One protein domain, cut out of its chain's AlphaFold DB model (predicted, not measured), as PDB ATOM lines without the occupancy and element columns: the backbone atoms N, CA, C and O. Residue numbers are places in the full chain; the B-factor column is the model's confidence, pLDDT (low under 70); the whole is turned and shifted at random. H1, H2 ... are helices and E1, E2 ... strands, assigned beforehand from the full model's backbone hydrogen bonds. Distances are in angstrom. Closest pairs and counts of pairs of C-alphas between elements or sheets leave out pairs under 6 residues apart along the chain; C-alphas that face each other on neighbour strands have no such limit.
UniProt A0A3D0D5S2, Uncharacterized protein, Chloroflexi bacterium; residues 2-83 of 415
ATOM      1  N   ALA A   2     257.761 367.787 217.408       78.50
ATOM      2  CA  ALA A   2     256.553 367.168 217.975       78.50
ATOM      3  C   ALA A   2     256.579 367.115 219.511       78.50
ATOM      4  O   ALA A   2     255.595 367.443 220.157       78.50
ATOM      5  N   ASN A   3     257.748 366.844 220.091       82.00
ATOM      6  CA  ASN A   3     257.951 366.841 221.536       82.00
ATOM      7  C   ASN A   3     257.669 368.171 222.227       82.00
ATOM      8  O   ASN A   3     257.079 368.180 223.297       82.00
ATOM      9  N   ARG A   4     258.113 369.289 221.638       85.44
ATOM     10  CA  ARG A   4     257.868 370.621 222.204       85.44
ATOM     11  C   ARG A   4     256.370 370.899 222.197       85.44
ATOM     12  O   ARG A   4     255.824 371.257 223.230       85.44
ATOM     13  N   LEU A   5     255.728 370.669 221.052       86.88
ATOM     14  CA  LEU A   5     254.293 370.879 220.870       86.88
ATOM     15  C   LEU A   5     253.467 369.994 221.812       86.88
ATOM     16  O   LEU A   5     252.546 370.485 222.446       86.88
ATOM     17  N   ALA A   6     253.838 368.721 221.965       89.44
ATOM     18  CA  ALA A   6     253.207 367.793 222.902       89.44
ATOM     19  C   ALA A   6     253.413 368.194 224.374       89.44
ATOM     20  O   ALA A   6     252.526 367.987 225.197       89.44
ATOM     21  N   ARG A   7     254.574 368.772 224.709       90.38
ATOM     22  CA  ARG A   7     254.903 369.251 226.061       90.38
ATOM     23  C   ARG A   7     254.184 370.541 226.433       90.38
ATOM     24  O   ARG A   7     253.879 370.745 227.602       90.38
ATOM     25  N   GLU A   8     253.977 371.418 225.459       92.06
ATOM     26  CA  GLU A   8     253.367 372.741 225.637       92.06
ATOM     27  C   GLU A   8     251.855 372.746 225.386       92.06
ATOM     28  O   GLU A   8     251.210 373.760 225.639       92.06
ATOM     29  N   ALA A   9     251.289 371.635 224.906       93.56
ATOM     30  CA  ALA A   9     249.852 371.482 224.734       93.56
ATOM     31  C   ALA A   9     249.115 371.641 226.072       93.56
ATOM     32  O   ALA A   9     249.514 371.076 227.089       93.56
ATOM     33  N   ASP A  10     248.007 372.376 226.052       95.75
ATOM     34  CA  ASP A  10     247.061 372.508 227.160       95.75
ATOM     35  C   ASP A  10     245.991 371.404 227.139       95.75
ATOM     36  O   ASP A  10     245.464 371.025 228.186       95.75
ATOM     37  N   VAL A  11     245.710 370.845 225.958       96.50
ATOM     38  CA  VAL A  11     244.802 369.714 225.742       96.50
ATOM     39  C   VAL A  11     245.421 368.711 224.768       96.50
ATOM     40  O   VAL A  11     245.938 369.079 223.713       96.50
ATOM     41  N   ILE A  12     245.328 367.423 225.099       96.50
ATOM     42  CA  ILE A  12     245.781 366.308 224.263       96.50
ATOM     43  C   ILE A  12     244.597 365.381 224.003       96.50
ATOM     44  O   ILE A  12     243.981 364.879 224.939       96.50
ATOM     45  N   LEU A  13     244.308 365.130 222.725       97.19
ATOM     46  CA  LEU A  13     243.346 364.123 222.281       97.19
ATOM     47  C   LEU A  13     244.110 362.878 221.805       97.19
ATOM     48  O   LEU A  13     244.692 362.875 220.723       97.19
ATOM     49  N   ALA A  14     244.122 361.834 222.629       97.12
ATOM     50  CA  ALA A  14     244.734 360.543 222.334       97.12
ATOM     51  C   ALA A  14     243.687 359.593 221.733       97.12
ATOM     52  O   ALA A  14     242.695 359.275 222.383       97.12
ATOM     53  N   LEU A  15     243.900 359.147 220.493       97.44
ATOM     54  CA  LEU A  15     242.950 358.332 219.728       97.44
ATOM     55  C   LEU A  15     243.576 356.980 219.385       97.44
ATOM     56  O   LEU A  15     244.556 356.941 218.642       97.44
ATOM     57  N   GLY A  16     243.019 355.886 219.908       96.19
ATOM     58  CA  GLY A  16     243.475 354.524 219.607       96.19
ATOM     59  C   GLY A  16     244.950 354.287 219.942       96.19
ATOM     60  O   GLY A  16     245.641 353.563 219.226       96.19
ATOM     61  N   THR A  17     245.454 354.948 220.986       94.81
ATOM     62  CA  THR A  17     246.841 354.825 221.431       94.81
ATOM     63  C   THR A  17     246.911 354.478 222.910       94.81
ATOM     64  O   THR A  17     246.360 355.161 223.774       94.81
ATOM     65  N   ARG A  18     247.700 353.439 223.196       93.56
ATOM     66  CA  ARG A  18     248.039 352.966 224.545       93.56
ATOM     67  C   ARG A  18     249.098 353.815 225.259       93.56
ATOM     68  O   ARG A  18     249.617 353.391 226.290       93.56
ATOM     69  N   MET A  19     249.491 354.952 224.670       92.75
ATOM     70  CA  MET A  19     250.525 355.870 225.180       92.75
ATOM     71  C   MET A  19     251.798 355.124 225.648       92.75
ATOM     72  O   MET A  19     252.234 355.279 226.797       92.75
ATOM     73  N   PRO A  20     252.373 354.241 224.805       90.06
ATOM     74  CA  PRO A  20     253.441 353.347 225.233       90.06
ATOM     75  C   PRO A  20     254.716 354.118 225.561       90.06
ATOM     76  O   PRO A  20     254.928 355.222 225.057       90.06
ATOM     77  N   GLU A  21     255.589 353.487 226.354       86.56
ATOM     78  CA  GLU A  21     256.858 354.078 226.796       86.56
ATOM     79  C   GLU A  21     257.585 354.746 225.641       86.56
ATOM     80  O   GLU A  21     257.916 355.923 225.754       86.56
ATOM     81  N   MET A  22     257.731 353.972 224.554       80.56
ATOM     82  CA  MET A  22     258.461 354.228 223.313       80.56
ATOM     83  C   MET A  22     257.926 355.370 222.446       80.56
ATOM     84  O   MET A  22     258.681 355.949 221.670       80.56
ATOM     85  N   ASP A  23     256.666 355.746 222.617       84.38
ATOM     86  CA  ASP A  23     256.079 356.871 221.884       84.38
ATOM     87  C   ASP A  23     255.976 358.108 222.789       84.38
ATOM     88  O   ASP A  23     255.784 359.223 222.313       84.38
ATOM     89  N   CYS A  24     256.165 357.923 224.103       88.69
ATOM     90  CA  CYS A  24     255.985 358.944 225.132       88.69
ATOM     91  C   CYS A  24     257.295 359.385 225.809       88.69
ATOM     92  O   CYS A  24     257.262 359.967 226.894       88.69
ATOM     93  N   SER A  25     258.453 359.126 225.186       86.44
ATOM     94  CA  SER A  25     259.789 359.499 225.694       86.44
ATOM     95  C   SER A  25     260.066 359.024 227.129       86.44
ATOM     96  O   SER A  25     260.364 359.828 228.020       86.44
ATOM     97  N   SER A  26     259.889 357.723 227.378       85.75
ATOM     98  CA  SER A  26     260.007 357.112 228.714       85.75
ATOM     99  C   SER A  26     259.156 357.806 229.782       85.75
ATOM    100  O   SER A  26     259.547 357.913 230.949       85.75
ATOM    101  N   TRP A  27     258.006 358.338 229.353       88.50
ATOM    102  CA  TRP A  27     257.033 359.081 230.156       88.50
ATOM    103  C   TRP A  27     257.633 360.249 230.954       88.50
ATOM    104  O   TRP A  27     257.079 360.698 231.960       88.50
ATOM    105  N   LYS A  28     258.781 360.774 230.510       86.12
ATOM    106  CA  LYS A  28     259.457 361.894 231.159       86.12
ATOM    107  C   LYS A  28     258.749 363.199 230.808       86.12
ATOM    108  O   LYS A  28     258.896 363.721 229.702       86.12
ATOM    109  N   ARG A  29     258.021 363.756 231.780       85.62
ATOM    110  CA  ARG A  29     257.235 364.995 231.628       85.62
ATOM    111  C   ARG A  29     258.042 366.171 231.075       85.62
ATOM    112  O   ARG A  29     257.520 366.957 230.296       85.62
ATOM    113  N   GLN A  30     259.326 366.267 231.417       83.25
ATOM    114  CA  GLN A  30     260.196 367.335 230.923       83.25
ATOM    115  C   GLN A  30     260.552 367.221 229.427       83.25
ATOM    116  O   GLN A  30     261.069 368.177 228.852       83.25
ATOM    117  N   HIS A  31     260.293 366.077 228.785       81.88
ATOM    118  CA  HIS A  31     260.715 365.803 227.407       81.88
ATOM    119  C   HIS A  31     259.564 365.616 226.418       81.88
ATOM    120  O   HIS A  31     259.776 365.815 225.221       81.88
ATOM    121  N   PHE A  32     258.374 365.237 226.887       88.19
ATOM    122  CA  PHE A  32     257.223 364.961 226.027       88.19
ATOM    123  C   PHE A  32     255.923 365.385 226.716       88.19
ATOM    124  O   PHE A  32     255.808 366.550 227.063       88.19
ATOM    125  N   PHE A  33     254.956 364.498 226.953       91.75
ATOM    126  CA  PHE A  33     253.678 364.880 227.557       91.75
ATOM    127  C   PHE A  33     253.814 365.400 228.997       91.75
ATOM    128  O   PHE A  33     254.237 364.671 229.900       91.75
ATOM    129  N   HIS A  34     253.386 366.644 229.221       93.50
ATOM    130  CA  HIS A  34     253.325 367.279 230.539       93.50
ATOM    131  C   HIS A  34     251.889 367.228 231.090       93.50
ATOM    132  O   HIS A  34     251.144 368.205 231.055       93.50
ATOM    133  N   ILE A  35     251.496 366.042 231.561       93.69
ATOM    134  CA  ILE A  35     250.156 365.756 232.094       93.69
ATOM    135  C   ILE A  35     250.286 365.377 233.582       93.69
ATOM    136  O   ILE A  35     250.913 364.344 233.885       93.69
ATOM    137  N   PRO A  36     249.712 366.155 234.525       91.56
ATOM    138  CA  PRO A  36     249.211 367.548 234.405       91.56
ATOM    139  C   PRO A  36     250.337 368.576 234.107       91.56
ATOM    140  O   PRO A  36     251.505 368.205 234.261       91.56
ATOM    141  N   PRO A  37     250.034 369.843 233.711       93.81
ATOM    142  CA  PRO A  37     248.725 370.520 233.718       93.81
ATOM    143  C   PRO A  37     247.875 370.335 232.454       93.81
ATOM    144  O   PRO A  37     246.722 370.762 232.453       93.81
ATOM    145  N   ALA A  38     248.408 369.718 231.397       96.88
ATOM    146  CA  ALA A  38     247.624 369.449 230.198       96.88
ATOM    147  C   ALA A  38     246.444 368.515 230.511       96.88
ATOM    148  O   ALA A  38     246.588 367.563 231.284       96.88
ATOM    149  N   LYS A  39     245.290 368.759 229.887       98.38
ATOM    150  CA  LYS A  39     244.111 367.894 229.985       98.38
ATOM    151  C   LYS A  39     244.180 366.789 228.939       98.38
ATOM    152  O   LYS A  39     244.345 367.068 227.752       98.38
ATOM    153  N   LEU A  40     244.020 365.539 229.365       98.06
ATOM    154  CA  LEU A  40     244.025 364.383 228.469       98.06
ATOM    155  C   LEU A  40     242.600 363.892 228.198       98.06
ATOM    156  O   LEU A  40     241.898 363.477 229.118       98.06
ATOM    157  N   ILE A  41     242.213 363.884 226.925       98.38
ATOM    158  CA  ILE A  41     241.041 363.172 226.416       98.38
ATOM    159  C   ILE A  41     241.556 361.902 225.744       98.38
ATOM    160  O   ILE A  41     242.319 361.988 224.783       98.38
ATOM    161  N   GLN A  42     241.170 360.731 226.243       98.31
ATOM    162  CA  GLN A  42     241.646 359.449 225.724       98.31
ATOM    163  C   GLN A  42     240.480 358.625 225.183       98.31
ATOM    164  O   GLN A  42     239.524 358.350 225.904       98.31
ATOM    165  N   VAL A  43     240.584 358.221 223.918       98.50
ATOM    166  CA  VAL A  43     239.662 357.308 223.244       98.50
ATOM    167  C   VAL A  43     240.393 356.002 222.977       98.50
ATOM    168  O   VAL A  43     241.377 355.993 222.234       98.50
ATOM    169  N   ASP A  44     239.906 354.905 223.542       98.50
ATOM    170  CA  ASP A  44     240.441 353.572 223.272       98.50
ATOM    171  C   ASP A  44     239.319 352.531 223.274       98.50
ATOM    172  O   ASP A  44     238.336 352.655 224.005       98.50
ATOM    173  N   ILE A  45     239.458 351.493 222.452       98.44
ATOM    174  CA  ILE A  45     238.481 350.403 222.403       98.44
ATOM    175  C   ILE A  45     238.640 349.450 223.590       98.44
ATOM    176  O   ILE A  45     237.684 348.784 223.985       98.44
ATOM    177  N   ASN A  46     239.839 349.391 224.177       98.12
ATOM    178  CA  ASN A  46     240.121 348.610 225.367       98.12
ATOM    179  C   ASN A  46     239.999 349.496 226.620       98.12
ATOM    180  O   ASN A  46     240.849 350.364 226.837       98.12
ATOM    181  N   PRO A  47     239.017 349.255 227.509       97.62
ATOM    182  CA  PRO A  47     238.844 350.063 228.716       97.62
ATOM    183  C   PRO A  47     240.061 350.033 229.652       97.62
ATOM    184  O   PRO A  47     240.271 350.984 230.397       97.62
ATOM    185  N   ASN A  48     240.898 348.989 229.589       97.81
ATOM    186  CA  ASN A  48     242.104 348.878 230.418       97.81
ATOM    187  C   ASN A  48     243.225 349.849 230.012       97.81
ATOM    188  O   ASN A  48     244.209 349.982 230.738       97.81
ATOM    189  N   GLU A  49     243.122 350.494 228.849       97.56
ATOM    190  CA  GLU A  49     244.097 351.492 228.397       97.56
ATOM    191  C   GLU A  49     243.780 352.899 228.917       97.56
ATOM    192  O   GLU A  49     244.681 353.738 229.032       97.56
ATOM    193  N   ILE A  50     242.519 353.155 229.272       98.12
ATOM    194  CA  ILE A  50     242.048 354.460 229.732       98.12
ATOM    195  C   ILE A  50     242.656 354.784 231.095       98.12
ATOM    196  O   ILE A  50     242.452 354.067 232.072       98.12
ATOM    197  N   GLY A  51     243.415 355.879 231.172       96.81
ATOM    198  CA  GLY A  51     244.021 356.323 232.429       96.81
ATOM    199  C   GLY A  51     245.175 355.451 232.931       96.81
ATOM    200  O   GLY A  51     245.681 355.690 234.026       96.81
ATOM    201  N   LYS A  52     245.622 354.458 232.148       96.88
ATOM    202  CA  LYS A  52     246.660 353.500 232.563       96.88
ATOM    203  C   LYS A  52     248.017 354.160 232.821       96.88
ATOM    204  O   LYS A  52     248.738 353.758 233.728       96.88
ATOM    205  N   ILE A  53     248.384 355.136 231.986       95.56
ATOM    206  CA  ILE A  53     249.705 355.788 232.002       95.56
ATOM    207  C   ILE A  53     249.628 357.227 232.523       95.56
ATOM    208  O   ILE A  53     250.454 357.642 233.333       95.56
ATOM    209  N   TYR A  54     248.650 357.995 232.048       95.69
ATOM    210  CA  TYR A  54     248.455 359.403 232.391       95.69
ATOM    211  C   TYR A  54     247.044 359.604 232.950       95.69
ATOM    212  O   TYR A  54     246.126 358.936 232.473       95.69
ATOM    213  N   PRO A  55     246.836 360.521 233.913       96.31
ATOM    214  CA  PRO A  55     245.493 360.828 234.391       96.31
ATOM    215  C   PRO A  55     244.656 361.422 233.252       96.31
ATOM    216  O   PRO A  55     245.106 362.335 232.559       96.31
ATOM    217  N   VAL A  56     243.448 360.889 233.059       97.56
ATOM    218  CA  VAL A  56     242.505 361.349 232.030       97.56
ATOM    219  C   VAL A  56     241.544 362.382 232.610       97.56
ATOM    220  O   VAL A  56     241.019 362.197 233.703       97.56
ATOM    221  N   GLU A  57     241.296 363.455 231.861       98.44
ATOM    222  CA  GLU A  57     240.182 364.379 232.113       98.44
ATOM    223  C   GLU A  57     238.874 363.751 231.609       98.44
ATOM    224  O   GLU A  57     237.848 363.797 232.282       98.44
ATOM    225  N   VAL A  58     238.921 363.136 230.420       98.06
ATOM    226  CA  VAL A  58     237.791 362.432 229.802       98.06
ATOM    227  C   VAL A  58     238.291 361.129 229.185       98.06
ATOM    228  O   VAL A  58     239.157 361.140 228.310       98.06
ATOM    229  N   GLY A  59     237.737 360.004 229.635       97.69
ATOM    230  CA  GLY A  59     237.970 358.685 229.050       97.69
ATOM    231  C   GLY A  59     236.759 358.230 228.239       97.69
ATOM    232  O   GLY A  59     235.645 358.219 228.755       97.69
ATOM    233  N   ILE A  60     236.971 357.848 226.982       98.25
ATOM    234  CA  ILE A  60     235.932 357.356 226.073       98.25
ATOM    235  C   ILE A  60     236.299 355.930 225.673       98.25
ATOM    236  O   ILE A  60     237.308 355.704 225.006       98.25
ATOM    237  N   VAL A  61     235.466 354.971 226.068       98.38
ATOM    238  CA  VAL A  61     235.619 353.573 225.657       98.38
ATOM    239  C   VAL A  61     234.826 353.357 224.376       98.38
ATOM    240  O   VAL A  61     233.597 353.419 224.388       98.38
ATOM    241  N   GLY A  62     235.514 353.124 223.262       97.62
ATOM    242  CA  GLY A  62     234.855 352.925 221.978       97.62
ATOM    243  C   GLY A  62     235.804 352.845 220.790       97.62
ATOM    244  O   GLY A  62     236.998 353.121 220.883       97.62
ATOM    245  N   ASP A  63     235.243 352.465 219.646       98.25
ATOM    246  CA  ASP A  63     235.956 352.459 218.373       98.25
ATOM    247  C   ASP A  63     236.378 353.884 217.972       98.25
ATOM    248  O   ASP A  63     235.562 354.810 217.950       98.25
ATOM    249  N   ALA A  64     237.659 354.057 217.628       97.31
ATOM    250  CA  ALA A  64     238.233 355.369 217.331       97.31
ATOM    251  C   ALA A  64     237.554 356.056 216.135       97.31
ATOM    252  O   ALA A  64     237.368 357.272 216.155       97.31
ATOM    253  N   ARG A  65     237.144 355.295 215.108       97.38
ATOM    254  CA  ARG A  65     236.447 355.842 213.936       97.38
ATOM    255  C   ARG A  65     235.050 356.325 214.320       97.38
ATOM    256  O   ARG A  65     234.676 357.426 213.928       97.38
ATOM    257  N   LEU A  66     234.291 355.544 215.091       98.25
ATOM    258  CA  LEU A  66     232.955 355.944 215.550       98.25
ATOM    259  C   LEU A  66     232.999 357.158 216.487       98.25
ATOM    260  O   LEU A  66     232.172 358.059 216.349       98.25
ATOM    261  N   ALA A  67     233.966 357.209 217.405       97.38
ATOM    262  CA  ALA A  67     234.153 358.351 218.295       97.38
ATOM    263  C   ALA A  67     234.527 359.623 217.518       97.38
ATOM    264  O   ALA A  67     233.935 360.679 217.734       97.38
ATOM    265  N   LEU A  68     235.461 359.524 216.563       96.88
ATOM    266  CA  LEU A  68     235.833 360.643 215.696       96.88
ATOM    267  C   LEU A  68     234.669 361.140 214.842       96.88
ATOM    268  O   LEU A  68     234.531 362.348 214.667       96.88
ATOM    269  N   GLN A  69     233.834 360.234 214.327       98.00
ATOM    270  CA  GLN A  69     232.656 360.612 213.552       98.00
ATOM    271  C   GLN A  69     231.686 361.448 214.396       98.00
ATOM    272  O   GLN A  69     231.292 362.530 213.972       98.00
ATOM    273  N   GLN A  70     231.385 361.016 215.625       96.69
ATOM    274  CA  GLN A  70     230.515 361.766 216.538       96.69
ATOM    275  C   GLN A  70     231.103 363.132 216.921       96.69
ATOM    276  O   GLN A  70     230.385 364.131 216.927       96.69
ATOM    277  N   LEU A  71     232.413 363.198 217.189       94.44
ATOM    278  CA  LEU A  71     233.104 364.463 217.464       94.44
ATOM    279  C   LEU A  71     233.051 365.416 216.263       94.44
ATOM    280  O   LEU A  71     232.857 366.618 216.438       94.44
ATOM    281  N   LEU A  72     233.216 364.890 215.047       95.06
ATOM    282  CA  LEU A  72     233.140 365.668 213.814       95.06
ATOM    283  C   LEU A  72     231.726 366.206 213.569       95.06
ATOM    284  O   LEU A  72     231.585 367.370 213.191       95.06
ATOM    285  N   ASP A  73     230.702 365.381 213.777       96.56
ATOM    286  CA  ASP A  73     229.305 365.767 213.577       96.56
ATOM    287  C   ASP A  73     228.886 366.851 214.580       96.56
ATOM    288  O   ASP A  73     228.343 367.879 214.175       96.56
ATOM    289  N   ALA A  74     229.252 366.696 215.858       94.69
ATOM    290  CA  ALA A  74     229.041 367.722 216.881       94.69
ATOM    291  C   ALA A  74     229.795 369.025 216.556       94.69
ATOM    292  O   ALA A  74     229.231 370.114 216.617       94.69
ATOM    293  N   ALA A  75     231.060 368.930 216.128       93.06
ATOM    294  CA  ALA A  75     231.843 370.106 215.758       93.06
ATOM    295  C   ALA A  75     231.236 370.869 214.569       93.06
ATOM    296  O   ALA A  75     231.259 372.096 214.566       93.06
ATOM    297  N   LYS A  76     230.688 370.171 213.568       93.19
ATOM    298  CA  LYS A  76     230.025 370.806 212.416       93.19
ATOM    299  C   LYS A  76     228.696 371.465 212.776       93.19
ATOM    300  O   LYS A  76     228.342 372.452 212.138       93.19
ATOM    301  N   ALA A  77     227.964 370.901 213.734       94.56
ATOM    302  CA  ALA A  77     226.695 371.456 214.189       94.56
ATOM    303  C   ALA A  77     226.901 372.729 215.024       94.56
ATOM    304  O   ALA A  77     226.220 373.727 214.795       94.56
ATOM    305  N   ASP A  78     227.877 372.708 215.937       93.19
ATOM    306  CA  ASP A  78     227.940 373.684 217.030       93.19
ATOM    307  C   ASP A  78     229.110 374.674 216.933       93.19
ATOM    308  O   ASP A  78     229.114 375.692 217.631       93.19
ATOM    309  N   LEU A  79     230.129 374.410 216.099       91.25
ATOM    310  CA  LEU A  79     231.328 375.250 216.026       91.25
ATOM    311  C   LEU A  79     231.451 375.981 214.682       91.25
ATOM    312  O   LEU A  79     231.358 375.366 213.618       91.25
ATOM    313  N   PRO A  80     231.763 377.291 214.693       89.19
ATOM    314  CA  PRO A  80     232.060 378.011 213.464       89.19
ATOM    315  C   PRO A  80     233.381 377.526 212.855       89.19
ATOM    316  O   PRO A  80     234.307 377.119 213.567       89.19
ATOM    317  N   ALA A  81     233.502 377.643 211.530       86.00
ATOM    318  CA  ALA A  81     234.763 377.412 210.834       86.00
ATOM    319  C   ALA A  81     235.870 378.305 211.422       86.00
ATOM    320  O   ALA A  81     235.697 379.514 211.585       86.00
ATOM    321  N   ARG A  82     237.021 377.708 211.743       85.62
ATOM    322  CA  ARG A  82     238.158 378.414 212.347       85.62
ATOM    323  C   ARG A  82     239.279 378.584 211.338       85.62
ATOM    324  O   ARG A  82     239.638 377.646 210.632       85.62
ATOM    325  N   GLN A  83     239.880 379.768 211.326       88.19
ATOM    326  CA  GLN A  83     241.153 379.977 210.644       88.19
ATOM    327  C   GLN A  83     242.297 379.351 211.462       88.19
ATOM    328  O   GLN A  83     242.199 379.306 212.694       88.19
TER     329      GLN A  83
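This is residues 2 to 83 of the 415 residues of an uncharacterized protein of Chloroflexi bacterium (UniProt A0A3D0D5S2). A small wall of three parallel strands, E1, E2 and E3, has the long unnamed stretches 16 to 38 and 45 to 57 gathered over one side of it, with the short helix H1 off the sheet, while the long helix H2 leaves from the other side as an arm. H2 only grazes the sheet with its first residues, and residues 69 to 83, of which 69 to 78 belong to H2, stick out free. The printed part has 82 residues, with two named helices and three named strands in the order H1 E1 E2 E3 H2; the sheet's order is E1 E2 E3. The class is mixed, helices and strands, although under half of the residues, 37 of 82, are in named elements. The whole is only just compact, close to loose, with a radius of gyration of the C-alphas of 13.6 A and spans of 38 by 32 by 18 A.

E2, residues 39 to 44, is the longest strand and measures 16.2 A from first to last C-alpha. E1, residues 11 to 15, measures 13.0 A, and E3, residues 58 to 61, measures 10.0 A. H2, residues 64 to 78, is 21.0 A long, from C-alpha 64 at (238.233, 355.369, 217.331) to C-alpha 78 at (227.940, 373.684, 217.030). H1, residues 2 to 8, is 10.0 A long and begins with C-alpha 2 at (256.553, 367.168, 217.975).

E2 is the inner strand, with E1 and E3 as edge strands. E1 and E2 are parallel at 7 degrees, with N 14 and O 41 within hydrogen-bond range at 2.8 A and N 12 and O 39 at 2.9 A. E2 and E3 are parallel at 2 degrees, with N 60 and O 42 within hydrogen-bond range at 2.8 A. H2 only grazes the sheet, with its residues 64 to 68. Its closest C-alphas to E1 are those of Leu 15 and Ala 64, 6.1 A apart, and to E2 those of Val 43 and Ala 64, 6.4 A apart. H1 is not on the sheet; the closest C-alphas of H1 and E1 are those of Ala 6 and Ile 12, 7.7 A apart. H1 is apart from E2, E3 and H2. In H1 and H2 every O i to N i+4 pair is within hydrogen-bond range.

The two C-alphas farthest apart are those of Ser 26 and Ala 77, at 39.1 A. Without the free residues 69 to 83, the body of 67 residues spans 32 by 21 by 19 A. The links E1 to E2, 23 residues, and E2 to E3, 13 residues, are long. The links H1 to E1 and E3 to H2 are tight. The printed part has no cut. Its mean pLDDT is 93.3, and no printed residue is under 70.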